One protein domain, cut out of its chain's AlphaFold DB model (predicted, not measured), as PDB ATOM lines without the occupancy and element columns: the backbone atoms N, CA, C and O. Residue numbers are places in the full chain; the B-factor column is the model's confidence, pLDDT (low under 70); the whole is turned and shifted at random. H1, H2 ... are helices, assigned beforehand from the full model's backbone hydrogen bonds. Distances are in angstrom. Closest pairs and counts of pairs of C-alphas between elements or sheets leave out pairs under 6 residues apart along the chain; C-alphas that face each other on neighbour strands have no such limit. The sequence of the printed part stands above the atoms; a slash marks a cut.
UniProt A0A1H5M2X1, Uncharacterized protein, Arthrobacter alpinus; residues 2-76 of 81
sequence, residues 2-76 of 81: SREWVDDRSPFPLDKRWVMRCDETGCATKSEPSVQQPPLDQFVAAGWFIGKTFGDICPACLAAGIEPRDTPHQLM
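AT A GLANCE: This is residues 2 to 76 of the 81 residues of an uncharacterized protein of Arthrobacter alpinus (UniProt A0A1H5M2X1). This domain has little regular structure: it is mostly wound loop, with two short helices, H1 and H2, set apart in the half away from a long loop that reaches out to Phe 12 and folds back. Residues 64 to 76 run along the end opposite that loop. The printed part has 75 residues, with two named helices, H1 then H2, and no named strand; the class is all helix, though the named elements hold only 11 residues. It is compact, with a radius of gyration of the C-alphas of 12.5 A and spans of 37 by 25 by 21 A.

HOW THE PARTS SIT: H1, residues 40 to 45, and H2, residues 59 to 63, are apart. A long link of 13 residues joins them. In both helices every O i to N i+4 pair is within hydrogen-bond range.

IN THESE COORDINATES: H1 begins at C-alpha 40, (-0.049, -20.927, -25.736), and is 8.8 A long. H2 is 6.0 A long and ends at C-alpha 63, (16.636, -22.493, -15.383).

THE WHOLE: The C-alphas of Phe 12 and Thr 71, the two farthest apart, are separated by 37.6 A. The printed part has no cut. Residues 2 to 16 have pLDDT under 70; the mean of the printed part is 78.7.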
ATOM      1  N   SER A   2      -0.201  -5.808 -28.987       34.06
ATOM      2  CA  SER A   2      -0.322  -7.263 -29.179       34.06
ATOM      3  C   SER A   2       1.022  -7.995 -29.177       34.06
ATOM      4  O   SER A   2       1.972  -7.479 -29.753       34.06
ATOM      5  N   ARG A   3       1.044  -9.208 -28.599       47.75
ATOM      6  CA  ARG A   3       2.121 -10.218 -28.674       47.75
ATOM      7  C   ARG A   3       2.811 -10.211 -30.040       47.75
ATOM      8  O   ARG A   3       2.132 -10.323 -31.065       47.75
ATOM      9  N   GLU A   4       4.133 -10.070 -30.049       46.28
ATOM     10  CA  GLU A   4       4.889  -9.898 -31.286       46.28
ATOM     11  C   GLU A   4       5.268 -11.259 -31.877       46.28
ATOM     12  O   GLU A   4       6.286 -11.868 -31.563       46.28
ATOM     13  N   TRP A   5       4.400 -11.765 -32.745       55.12
ATOM     14  CA  TRP A   5       4.723 -12.913 -33.573       55.12
ATOM     15  C   TRP A   5       5.548 -12.460 -34.769       55.12
ATOM     16  O   TRP A   5       5.101 -11.627 -35.561       55.12
ATOM     17  N   VAL A   6       6.748 -13.016 -34.918       55.31
ATOM     18  CA  VAL A   6       7.650 -12.607 -35.995       55.31
ATOM     19  C   VAL A   6       7.530 -13.565 -37.175       55.31
ATOM     20  O   VAL A   6       7.989 -14.700 -37.103       55.31
ATOM     21  N   ASP A   7       6.933 -13.074 -38.261       54.31
ATOM     22  CA  ASP A   7       7.032 -13.642 -39.611       54.31
ATOM     23  C   ASP A   7       8.504 -13.559 -40.061       54.31
ATOM     24  O   ASP A   7       9.027 -12.461 -40.283       54.31
ATOM     25  N   ASP A   8       9.209 -14.694 -40.108       51.62
ATOM     26  CA  ASP A   8      10.625 -14.742 -40.493       51.62
ATOM     27  C   ASP A   8      10.749 -14.597 -42.023       51.62
ATOM     28  O   ASP A   8      10.693 -15.557 -42.791       51.62
ATOM     29  N   ARG A   9      10.837 -13.346 -42.493       48.34
ATOM     30  CA  ARG A   9      10.736 -12.970 -43.914       48.34
ATOM     31  C   ARG A   9      12.007 -13.148 -44.753       48.34
ATOM     32  O   ARG A   9      12.110 -12.462 -45.770       48.34
ATOM     33  N   SER A  10      12.977 -14.003 -44.411       48.28
ATOM     34  CA  SER A  10      14.010 -14.427 -45.388       48.28
ATOM     35  C   SER A  10      14.999 -15.497 -44.897       48.28
ATOM     36  O   SER A  10      15.379 -15.447 -43.729       48.28
ATOM     37  N   PRO A  11      15.545 -16.347 -45.807       57.38
ATOM     38  CA  PRO A  11      15.260 -16.444 -47.246       57.38
ATOM     39  C   PRO A  11      14.505 -17.732 -47.651       57.38
ATOM     40  O   PRO A  11      14.402 -18.689 -46.896       57.38
ATOM     41  N   PHE A  12      13.970 -17.694 -48.876       43.50
ATOM     42  CA  PHE A  12      13.048 -18.636 -49.534       43.50
ATOM     43  C   PHE A  12      13.326 -20.152 -49.315       43.50
ATOM     44  O   PHE A  12      14.487 -20.557 -49.371       43.50
ATOM     45  N   PRO A  13      12.284 -21.011 -49.218       50.69
ATOM     46  CA  PRO A  13      10.864 -20.699 -49.391       50.69
ATOM     47  C   PRO A  13      10.308 -19.851 -48.246       50.69
ATOM     48  O   PRO A  13      10.759 -19.949 -47.113       50.69
ATOM     49  N   LEU A  14       9.374 -18.954 -48.586       50.81
ATOM     50  CA  LEU A  14       8.669 -18.059 -47.659       50.81
ATOM     51  C   LEU A  14       7.774 -18.874 -46.726       50.81
ATOM     52  O   LEU A  14       6.556 -18.960 -46.887       50.81
ATOM     53  N   ASP A  15       8.408 -19.501 -45.759       53.75
ATOM     54  CA  ASP A  15       7.763 -20.212 -44.688       53.75
ATOM     55  C   ASP A  15       7.265 -19.171 -43.678       53.75
ATOM     56  O   ASP A  15       7.986 -18.796 -42.761       53.75
ATOM     57  N   LYS A  16       6.028 -18.678 -43.874       56.44
ATOM     58  CA  LYS A  16       5.279 -17.823 -42.926       56.44
ATOM     59  C   LYS A  16       5.023 -18.584 -41.625       56.44
ATOM     60  O   LYS A  16       3.900 -19.010 -41.350       56.44
ATOM     61  N   ARG A  17       6.083 -18.848 -40.872       71.94
ATOM     62  CA  ARG A  17       6.045 -19.716 -39.710       71.94
ATOM     63  C   ARG A  17       6.083 -18.880 -38.448       71.94
ATOM     64  O   ARG A  17       6.943 -18.031 -38.247       71.94
ATOM     65  N   TRP A  18       5.113 -19.154 -37.600       78.75
ATOM     66  CA  TRP A  18       4.957 -18.600 -36.278       78.75
ATOM     67  C   TRP A  18       6.016 -19.207 -35.365       78.75
ATOM     68  O   TRP A  18       6.133 -20.430 -35.266       78.75
ATOM     69  N   VAL A  19       6.773 -18.344 -34.699       83.56
ATOM     70  CA  VAL A  19       7.720 -18.717 -33.648       83.56
ATOM     71  C   VAL A  19       7.417 -17.911 -32.396       83.56
ATOM     72  O   VAL A  19       7.136 -16.715 -32.482       83.56
ATOM     73  N   MET A  20       7.515 -18.555 -31.238       85.44
ATOM     74  CA  MET A  20       7.616 -17.866 -29.956       85.44
ATOM     75  C   MET A  20       9.072 -17.467 -29.728       85.44
ATOM     76  O   MET A  20       9.979 -18.245 -30.037       85.44
ATOM     77  N   ARG A  21       9.308 -16.258 -29.219       88.56
ATOM     78  CA  ARG A  21      10.646 -15.751 -28.896       88.56
ATOM     79  C   ARG A  21      10.742 -15.493 -27.402       88.56
ATOM     80  O   ARG A  21       9.756 -15.122 -26.783       88.56
ATOM     81  N   CYS A  22      11.927 -15.717 -26.848       89.56
ATOM     82  CA  CYS A  22      12.227 -15.274 -25.495       89.56
ATOM     83  C   CYS A  22      12.364 -13.747 -25.485       89.56
ATOM     84  O   CYS A  22      13.088 -13.199 -26.315       89.56
ATOM     85  N   ASP A  23      11.711 -13.089 -24.533       89.19
ATOM     86  CA  ASP A  23      11.777 -11.638 -24.342       89.19
ATOM     87  C   ASP A  23      12.998 -11.201 -23.513       89.19
ATOM     88  O   ASP A  23      13.244 -10.004 -23.345       89.19
ATOM     89  N   GLU A  24      13.784 -12.147 -22.985       88.94
ATOM     90  CA  GLU A  24      15.006 -11.816 -22.251       88.94
ATOM     91  C   GLU A  24      16.057 -11.188 -23.176       88.94
ATOM     92  O   GLU A  24      16.383 -11.710 -24.249       88.94
ATOM     93  N   THR A  25      16.631 -10.069 -22.736       86.75
ATOM     94  CA  THR A  25      17.586  -9.292 -23.526       86.75
ATOM     95  C   THR A  25      18.814 -10.133 -23.880       86.75
ATOM     96  O   THR A  25      19.552 -10.591 -23.014       86.75
ATOM     97  N   GLY A  26      19.075 -10.292 -25.179       85.81
ATOM     98  CA  GLY A  26      20.215 -11.069 -25.672       85.81
ATOM     99  C   GLY A  26      19.963 -12.577 -25.758       85.81
ATOM    100  O   GLY A  26      20.829 -13.304 -26.245       85.81
ATOM    101  N   CYS A  27      18.780 -13.059 -25.361       85.88
ATOM    102  CA  CYS A  27      18.381 -14.438 -25.596       85.88
ATOM    103  C   CYS A  27      17.898 -14.610 -27.042       85.88
ATOM    104  O   CYS A  27      16.930 -13.992 -27.476       85.88
ATOM    105  N   ALA A  28      18.566 -15.478 -27.802       86.50
ATOM    106  CA  ALA A  28      18.167 -15.804 -29.172       86.50
ATOM    107  C   ALA A  28      17.217 -17.014 -29.251       86.50
ATOM    108  O   ALA A  28      16.910 -17.470 -30.353       86.50
ATOM    109  N   THR A  29      16.780 -17.568 -28.112       88.00
ATOM    110  CA  THR A  29      15.934 -18.767 -28.082       88.00
ATOM    111  C   THR A  29      14.587 -18.499 -28.742       88.00
ATOM    112  O   THR A  29      13.873 -17.555 -28.393       88.00
ATOM    113  N   LYS A  30      14.226 -19.382 -29.676       86.31
ATOM    114  CA  LYS A  30      12.931 -19.404 -30.354       86.31
ATOM    115  C   LYS A  30      12.338 -20.808 -30.279       86.31
ATOM    116  O   LYS A  30      13.085 -21.780 -30.171       86.31
ATOM    117  N   SER A  31      11.017 -20.916 -30.354       85.88
ATOM    118  CA  SER A  31      10.361 -22.207 -30.554       85.88
ATOM    119  C   SER A  31      10.621 -22.770 -31.948       85.88
ATOM    120  O   SER A  31      11.069 -22.060 -32.853       85.88
ATOM    121  N   GLU A  32      10.241 -24.031 -32.142       83.50
ATOM    122  CA  GLU A  32      10.121 -24.577 -33.487       83.50
ATOM    123  C   GLU A  32       9.136 -23.732 -34.323       83.50
ATOM    124  O   GLU A  32       8.090 -23.315 -33.807       83.50
ATOM    125  N   PRO A  33       9.461 -23.443 -35.596       83.12
ATOM    126  CA  PRO A  33       8.577 -22.695 -36.479       83.12
ATOM    127  C   PRO A  33       7.340 -23.506 -36.879       83.12
ATOM    128  O   PRO A  33       7.464 -24.612 -37.404       83.12
ATOM    129  N   SER A  34       6.151 -22.921 -36.733       80.31
ATOM    130  CA  SER A  34       4.875 -23.560 -37.076       80.31
ATOM    131  C   SER A  34       4.119 -22.811 -38.169       80.31
ATOM    132  O   SER A  34       4.028 -21.591 -38.150       80.31
ATOM    133  N   VAL A  35       3.507 -23.532 -39.111       78.06
ATOM    134  CA  VAL A  35       2.717 -22.933 -40.208       78.06
ATOM    135  C   VAL A  35       1.457 -22.221 -39.694       78.06
ATOM    136  O   VAL A  35       0.995 -21.251 -40.291       78.06
ATOM    137  N   GLN A  36       0.905 -22.677 -38.570       80.19
ATOM    138  CA  GLN A  36      -0.230 -22.048 -37.891       80.19
ATOM    139  C   GLN A  36       0.215 -21.520 -36.533       80.19
ATOM    140  O   GLN A  36       1.121 -22.092 -35.928       80.19
ATOM    141  N   GLN A  37      -0.430 -20.460 -36.047       81.12
ATOM    142  CA  GLN A  37      -0.143 -19.906 -34.729       81.12
ATOM    143  C   GLN A  37      -0.370 -20.986 -33.655       81.12
ATOM    144  O   GLN A  37      -1.520 -21.396 -33.464       81.12
ATOM    145  N   PRO A  38       0.681 -21.466 -32.961       80.81
ATOM    146  CA  PRO A  38       0.511 -22.497 -31.953       80.81
ATOM    147  C   PRO A  38      -0.232 -21.930 -30.740       80.81
ATOM    148  O   PRO A  38      -0.033 -20.762 -30.381       80.81
ATOM    149  N   PRO A  39      -1.093 -22.729 -30.099       85.44
ATOM    150  CA  PRO A  39      -1.763 -22.318 -28.879       85.44
ATOM    151  C   PRO A  39      -0.755 -22.220 -27.717       85.44
ATOM    152  O   PRO A  39       0.271 -22.900 -27.685       85.44
ATOM    153  N   LEU A  40      -1.015 -21.301 -26.781       84.00
ATOM    154  CA  LEU A  40      -0.049 -20.927 -25.736       84.00
ATOM    155  C   LEU A  40       0.187 -22.023 -24.690       84.00
ATOM    156  O   LEU A  40       1.254 -22.079 -24.084       84.00
ATOM    157  N   ASP A  41      -0.801 -22.887 -24.493       86.06
ATOM    158  CA  ASP A  41      -0.742 -24.054 -23.613       86.06
ATOM    159  C   ASP A  41       0.388 -25.021 -23.994       86.06
ATOM    160  O   ASP A  41       1.026 -25.585 -23.109       86.06
ATOM    161  N   GLN A  42       0.708 -25.149 -25.285       87.69
ATOM    162  CA  GLN A  42       1.841 -25.956 -25.744       87.69
ATOM    163  C   GLN A  42       3.176 -25.419 -25.222       87.69
ATOM    164  O   GLN A  42       4.044 -26.197 -24.833       87.69
ATOM    165  N   PHE A  43       3.341 -24.096 -25.162       88.88
ATOM    166  CA  PHE A  43       4.569 -23.489 -24.655       88.88
ATOM    167  C   PHE A  43       4.656 -23.569 -23.133       88.88
ATOM    168  O   PHE A  43       5.726 -23.875 -22.609       88.88
ATOM    169  N   VAL A  44       3.532 -23.399 -22.429       88.69
ATOM    170  CA  VAL A  44       3.458 -23.649 -20.979       88.69
ATOM    171  C   VAL A  44       3.852 -25.097 -20.669       88.69
ATOM    172  O   VAL A  44       4.692 -25.332 -19.804       88.69
ATOM    173  N   ALA A  45       3.316 -26.072 -21.411       87.94
ATOM    174  CA  ALA A  45       3.675 -27.485 -21.261       87.94
ATOM    175  C   ALA A  45       5.152 -27.764 -21.599       87.94
ATOM    176  O   ALA A  45       5.774 -28.627 -20.983       87.94
ATOM    177  N   ALA A  46       5.733 -27.004 -22.531       87.62
ATOM    178  CA  ALA A  46       7.158 -27.037 -22.853       87.62
ATOM    179  C   ALA A  46       8.046 -26.290 -21.832       87.62
ATOM    180  O   ALA A  46       9.255 -26.178 -22.039       87.62
ATOM    181  N   GLY A  47       7.473 -25.775 -20.738       89.62
ATOM    182  CA  GLY A  47       8.205 -25.123 -19.652       89.62
ATOM    183  C   GLY A  47       8.525 -23.648 -19.892       89.62
ATOM    184  O   GLY A  47       9.376 -23.094 -19.201       89.62
ATOM    185  N   TRP A  48       7.876 -23.002 -20.860       91.88
ATOM    186  CA  TRP A  48       7.968 -21.555 -21.016       91.88
ATOM    187  C   TRP A  48       7.143 -20.855 -19.943       91.88
ATOM    188  O   TRP A  48       6.023 -21.261 -19.624       91.88
ATOM    189  N   PHE A  49       7.674 -19.749 -19.441       91.75
ATOM    190  CA  PHE A  49       6.854 -18.781 -18.738       91.75
ATOM    191  C   PHE A  49       6.163 -17.918 -19.782       91.75
ATOM    192  O   PHE A  49       6.834 -17.338 -20.633       91.75
ATOM    193  N   ILE A  50       4.838 -17.834 -19.699       90.56
ATOM    194  CA  ILE A  50       4.031 -17.022 -20.604       90.56
ATOM    195  C   ILE A  50       3.491 -15.824 -19.836       90.56
ATOM    196  O   ILE A  50       2.682 -15.980 -18.915       90.56
ATOM    197  N   GLY A  51       3.919 -14.630 -20.234       87.00
ATOM    198  CA  GLY A  51       3.486 -13.377 -19.630       87.00
ATOM    199  C   GLY A  51       2.022 -13.071 -19.944       87.00
ATOM    200  O   GLY A  51       1.482 -13.400 -21.012       87.00
ATOM    201  N   LYS A  52       1.332 -12.422 -19.005       84.31
ATOM    202  CA  LYS A  52      -0.052 -11.978 -19.203       84.31
ATOM    203  C   LYS A  52      -0.150 -10.971 -20.349       84.31
ATOM    204  O   LYS A  52      -1.101 -11.030 -21.130       84.31
ATOM    205  N   THR A  53       0.813 -10.059 -20.429       77.31
ATOM    206  CA  THR A  53       0.895  -8.973 -21.405       77.31
ATOM    207  C   THR A  53       2.163  -9.039 -22.259       77.31
ATOM    208  O   THR A  53       2.041  -8.942 -23.480       77.31
ATOM    209  N   PHE A  54       3.336  -9.229 -21.652       73.19
ATOM    210  CA  PHE A  54       4.648  -9.398 -22.299       73.19
ATOM    211  C   PHE A  54       5.608 -10.121 -21.341       73.19
ATOM    212  O   PHE A  54       5.265 -10.327 -20.184       73.19
ATOM    213  N   GLY A  55       6.811 -10.492 -21.775       81.31
ATOM    214  CA  GLY A  55       7.792 -11.144 -20.906       81.31
ATOM    215  C   GLY A  55       7.702 -12.663 -20.956       81.31
ATOM    216  O   GLY A  55       7.762 -13.311 -19.914       81.31
ATOM    217  N   ASP A  56       7.538 -13.218 -22.155       88.69
ATOM    218  CA  ASP A  56       7.632 -14.656 -22.372       88.69
ATOM    219  C   ASP A  56       9.097 -15.088 -22.182       88.69
ATOM    220  O   ASP A  56      10.001 -14.595 -22.859       88.69
ATOM    221  N   ILE A  57       9.361 -16.001 -21.245       92.25
ATOM    222  CA  ILE A  57      10.724 -16.435 -20.907       92.25
ATOM    223  C   ILE A  57      10.875 -17.917 -21.225       92.25
ATOM    224  O   ILE A  57      10.077 -18.756 -20.801       92.25
ATOM    225  N   CYS A  58      11.926 -18.247 -21.973       92.19
ATOM    226  CA  CYS A  58      12.218 -19.622 -22.349       92.19
ATOM    227  C   CYS A  58      12.659 -20.460 -21.133       92.19
ATOM    228  O   CYS A  58      13.251 -19.925 -20.189       92.19
ATOM    229  N   PRO A  59      12.461 -21.791 -21.164       92.88
ATOM    230  CA  PRO A  59      12.835 -22.675 -20.059       92.88
ATOM    231  C   PRO A  59      14.323 -22.591 -19.695       92.88
ATOM    232  O   PRO A  59      14.681 -22.747 -18.532       92.88
ATOM    233  N   ALA A  60      15.200 -22.301 -20.662       92.56
ATOM    234  CA  ALA A  60      16.629 -22.133 -20.406       92.56
ATOM    235  C   ALA A  60      16.934 -20.875 -19.573       92.56
ATOM    236  O   ALA A  60      17.729 -20.942 -18.640       92.56
ATOM    237  N   CYS A  61      16.282 -19.745 -19.869       91.75
ATOM    238  CA  CYS A  61      16.421 -18.519 -19.083       91.75
ATOM    239  C   CYS A  61      15.832 -18.693 -17.677       91.75
ATOM    240  O   CYS A  61      16.468 -18.288 -16.707       91.75
ATOM    241  N   LEU A  62      14.687 -19.371 -17.545       92.06
ATOM    242  CA  LEU A  62      14.121 -19.706 -16.231       92.06
ATOM    243  C   LEU A  62      15.067 -20.596 -15.414       92.06
ATOM    244  O   LEU A  62      15.309 -20.325 -14.242       92.06
ATOM    245  N   ALA A  63      15.657 -21.622 -16.036       92.19
ATOM    246  CA  ALA A  63      16.636 -22.493 -15.383       92.19
ATOM    247  C   ALA A  63      17.933 -21.754 -15.003       92.19
ATOM    248  O   ALA A  63      18.596 -22.135 -14.041       92.19
ATOM    249  N   ALA A  64      18.281 -20.684 -15.725       91.56
ATOM    250  CA  ALA A  64      19.388 -19.789 -15.391       91.56
ATOM    251  C   ALA A  64      19.047 -18.777 -14.277       91.56
ATOM    252  O   ALA A  64      19.909 -17.987 -13.892       91.56
ATOM    253  N   GLY A  65      17.816 -18.796 -13.753       91.50
ATOM    254  CA  GLY A  65      17.361 -17.905 -12.685       91.50
ATOM    255  C   GLY A  65      16.872 -16.539 -13.165       91.50
ATOM    256  O   GLY A  65      16.751 -15.625 -12.353       91.50
ATOM    257  N   ILE A  66      16.598 -16.370 -14.462       90.88
ATOM    258  CA  ILE A  66      15.968 -15.147 -14.970       90.88
ATOM    259  C   ILE A  66      14.522 -15.105 -14.490       90.88
ATOM    260  O   ILE A  66      13.719 -15.983 -14.812       90.88
ATOM    261  N   GLU A  67      14.190 -14.059 -13.740       88.25
ATOM    262  CA  GLU A  67      12.838 -13.836 -13.251       88.25
ATOM    263  C   GLU A  67      11.981 -13.144 -14.320       88.25
ATOM    264  O   GLU A  67      12.379 -12.106 -14.866       88.25
ATOM    265  N   PRO A  68      10.787 -13.678 -14.618       86.44
ATOM    266  CA  PRO A  68       9.844 -12.999 -15.486       86.44
ATOM    267  C   PRO A  68       9.433 -11.640 -14.921       86.44
ATOM    268  O   PRO A  68       9.173 -11.490 -13.728       86.44
ATOM    269  N   ARG A  69       9.344 -10.640 -15.798       84.06
ATOM    270  CA  ARG A  69       9.035  -9.252 -15.409       84.06
ATOM    271  C   ARG A  69       7.540  -8.939 -15.379       84.06
ATOM    272  O   ARG A  69       7.158  -7.857 -14.943       84.06
ATOM    273  N   ASP A  70       6.714  -9.859 -15.862       84.44
ATOM    274  CA  ASP A  70       5.262  -9.725 -15.909       84.44
ATOM    275  C   ASP A  70       4.593 -10.807 -15.057       84.44
ATOM    276  O   ASP A  70       5.189 -11.810 -14.671       84.44
ATOM    277  N   THR A  71       3.318 -10.594 -14.765       86.12
ATOM    278  CA  THR A  71       2.443 -11.586 -14.152       86.12
ATOM    279  C   THR A  71       2.209 -12.776 -15.088       86.12
ATOM    280  O   THR A  71       2.107 -12.582 -16.303       86.12
ATOM    281  N   PRO A  72       2.087 -14.005 -14.554       85.19
ATOM    282  CA  PRO A  72       1.805 -15.180 -15.367       85.19
ATOM    283  C   PRO A  72       0.447 -15.053 -16.060       85.19
ATOM    284  O   PRO A  72      -0.533 -14.552 -15.498       85.19
ATOM    285  N   HIS A  73       0.373 -15.523 -17.300       84.75
ATOM    286  CA  HIS A  73      -0.888 -15.645 -18.012       84.75
ATOM    287  C   HIS A  73      -1.810 -16.651 -17.307       84.75
ATOM    288  O   HIS A  73      -1.341 -17.626 -16.733       84.75
ATOM    289  N   GLN A  74      -3.131 -16.491 -17.439       82.25
ATOM    290  CA  GLN A  74      -4.146 -17.376 -16.830       82.25
ATOM    291  C   GLN A  74      -4.030 -18.869 -17.203       82.25
ATOM    292  O   GLN A  74      -4.701 -19.707 -16.616       82.25
ATOM    293  N   LEU A  75      -3.238 -19.187 -18.231       76.00
ATOM    294  CA  LEU A  75      -2.982 -20.561 -18.675       76.00
ATOM    295  C   LEU A  75      -1.840 -21.218 -17.896       76.00
ATOM    296  O   LEU A  75      -1.684 -22.433 -17.962       76.00
ATOM    297  N   MET A  76      -1.025 -20.429 -17.194       70.94
ATOM    298  CA  MET A  76      -0.026 -20.975 -16.296       70.94
ATOM    299  C   MET A  76      -0.749 -21.504 -15.057       70.94
ATOM    300  O   MET A  76      -1.543 -20.759 -14.475       70.94
TER     301      MET A  76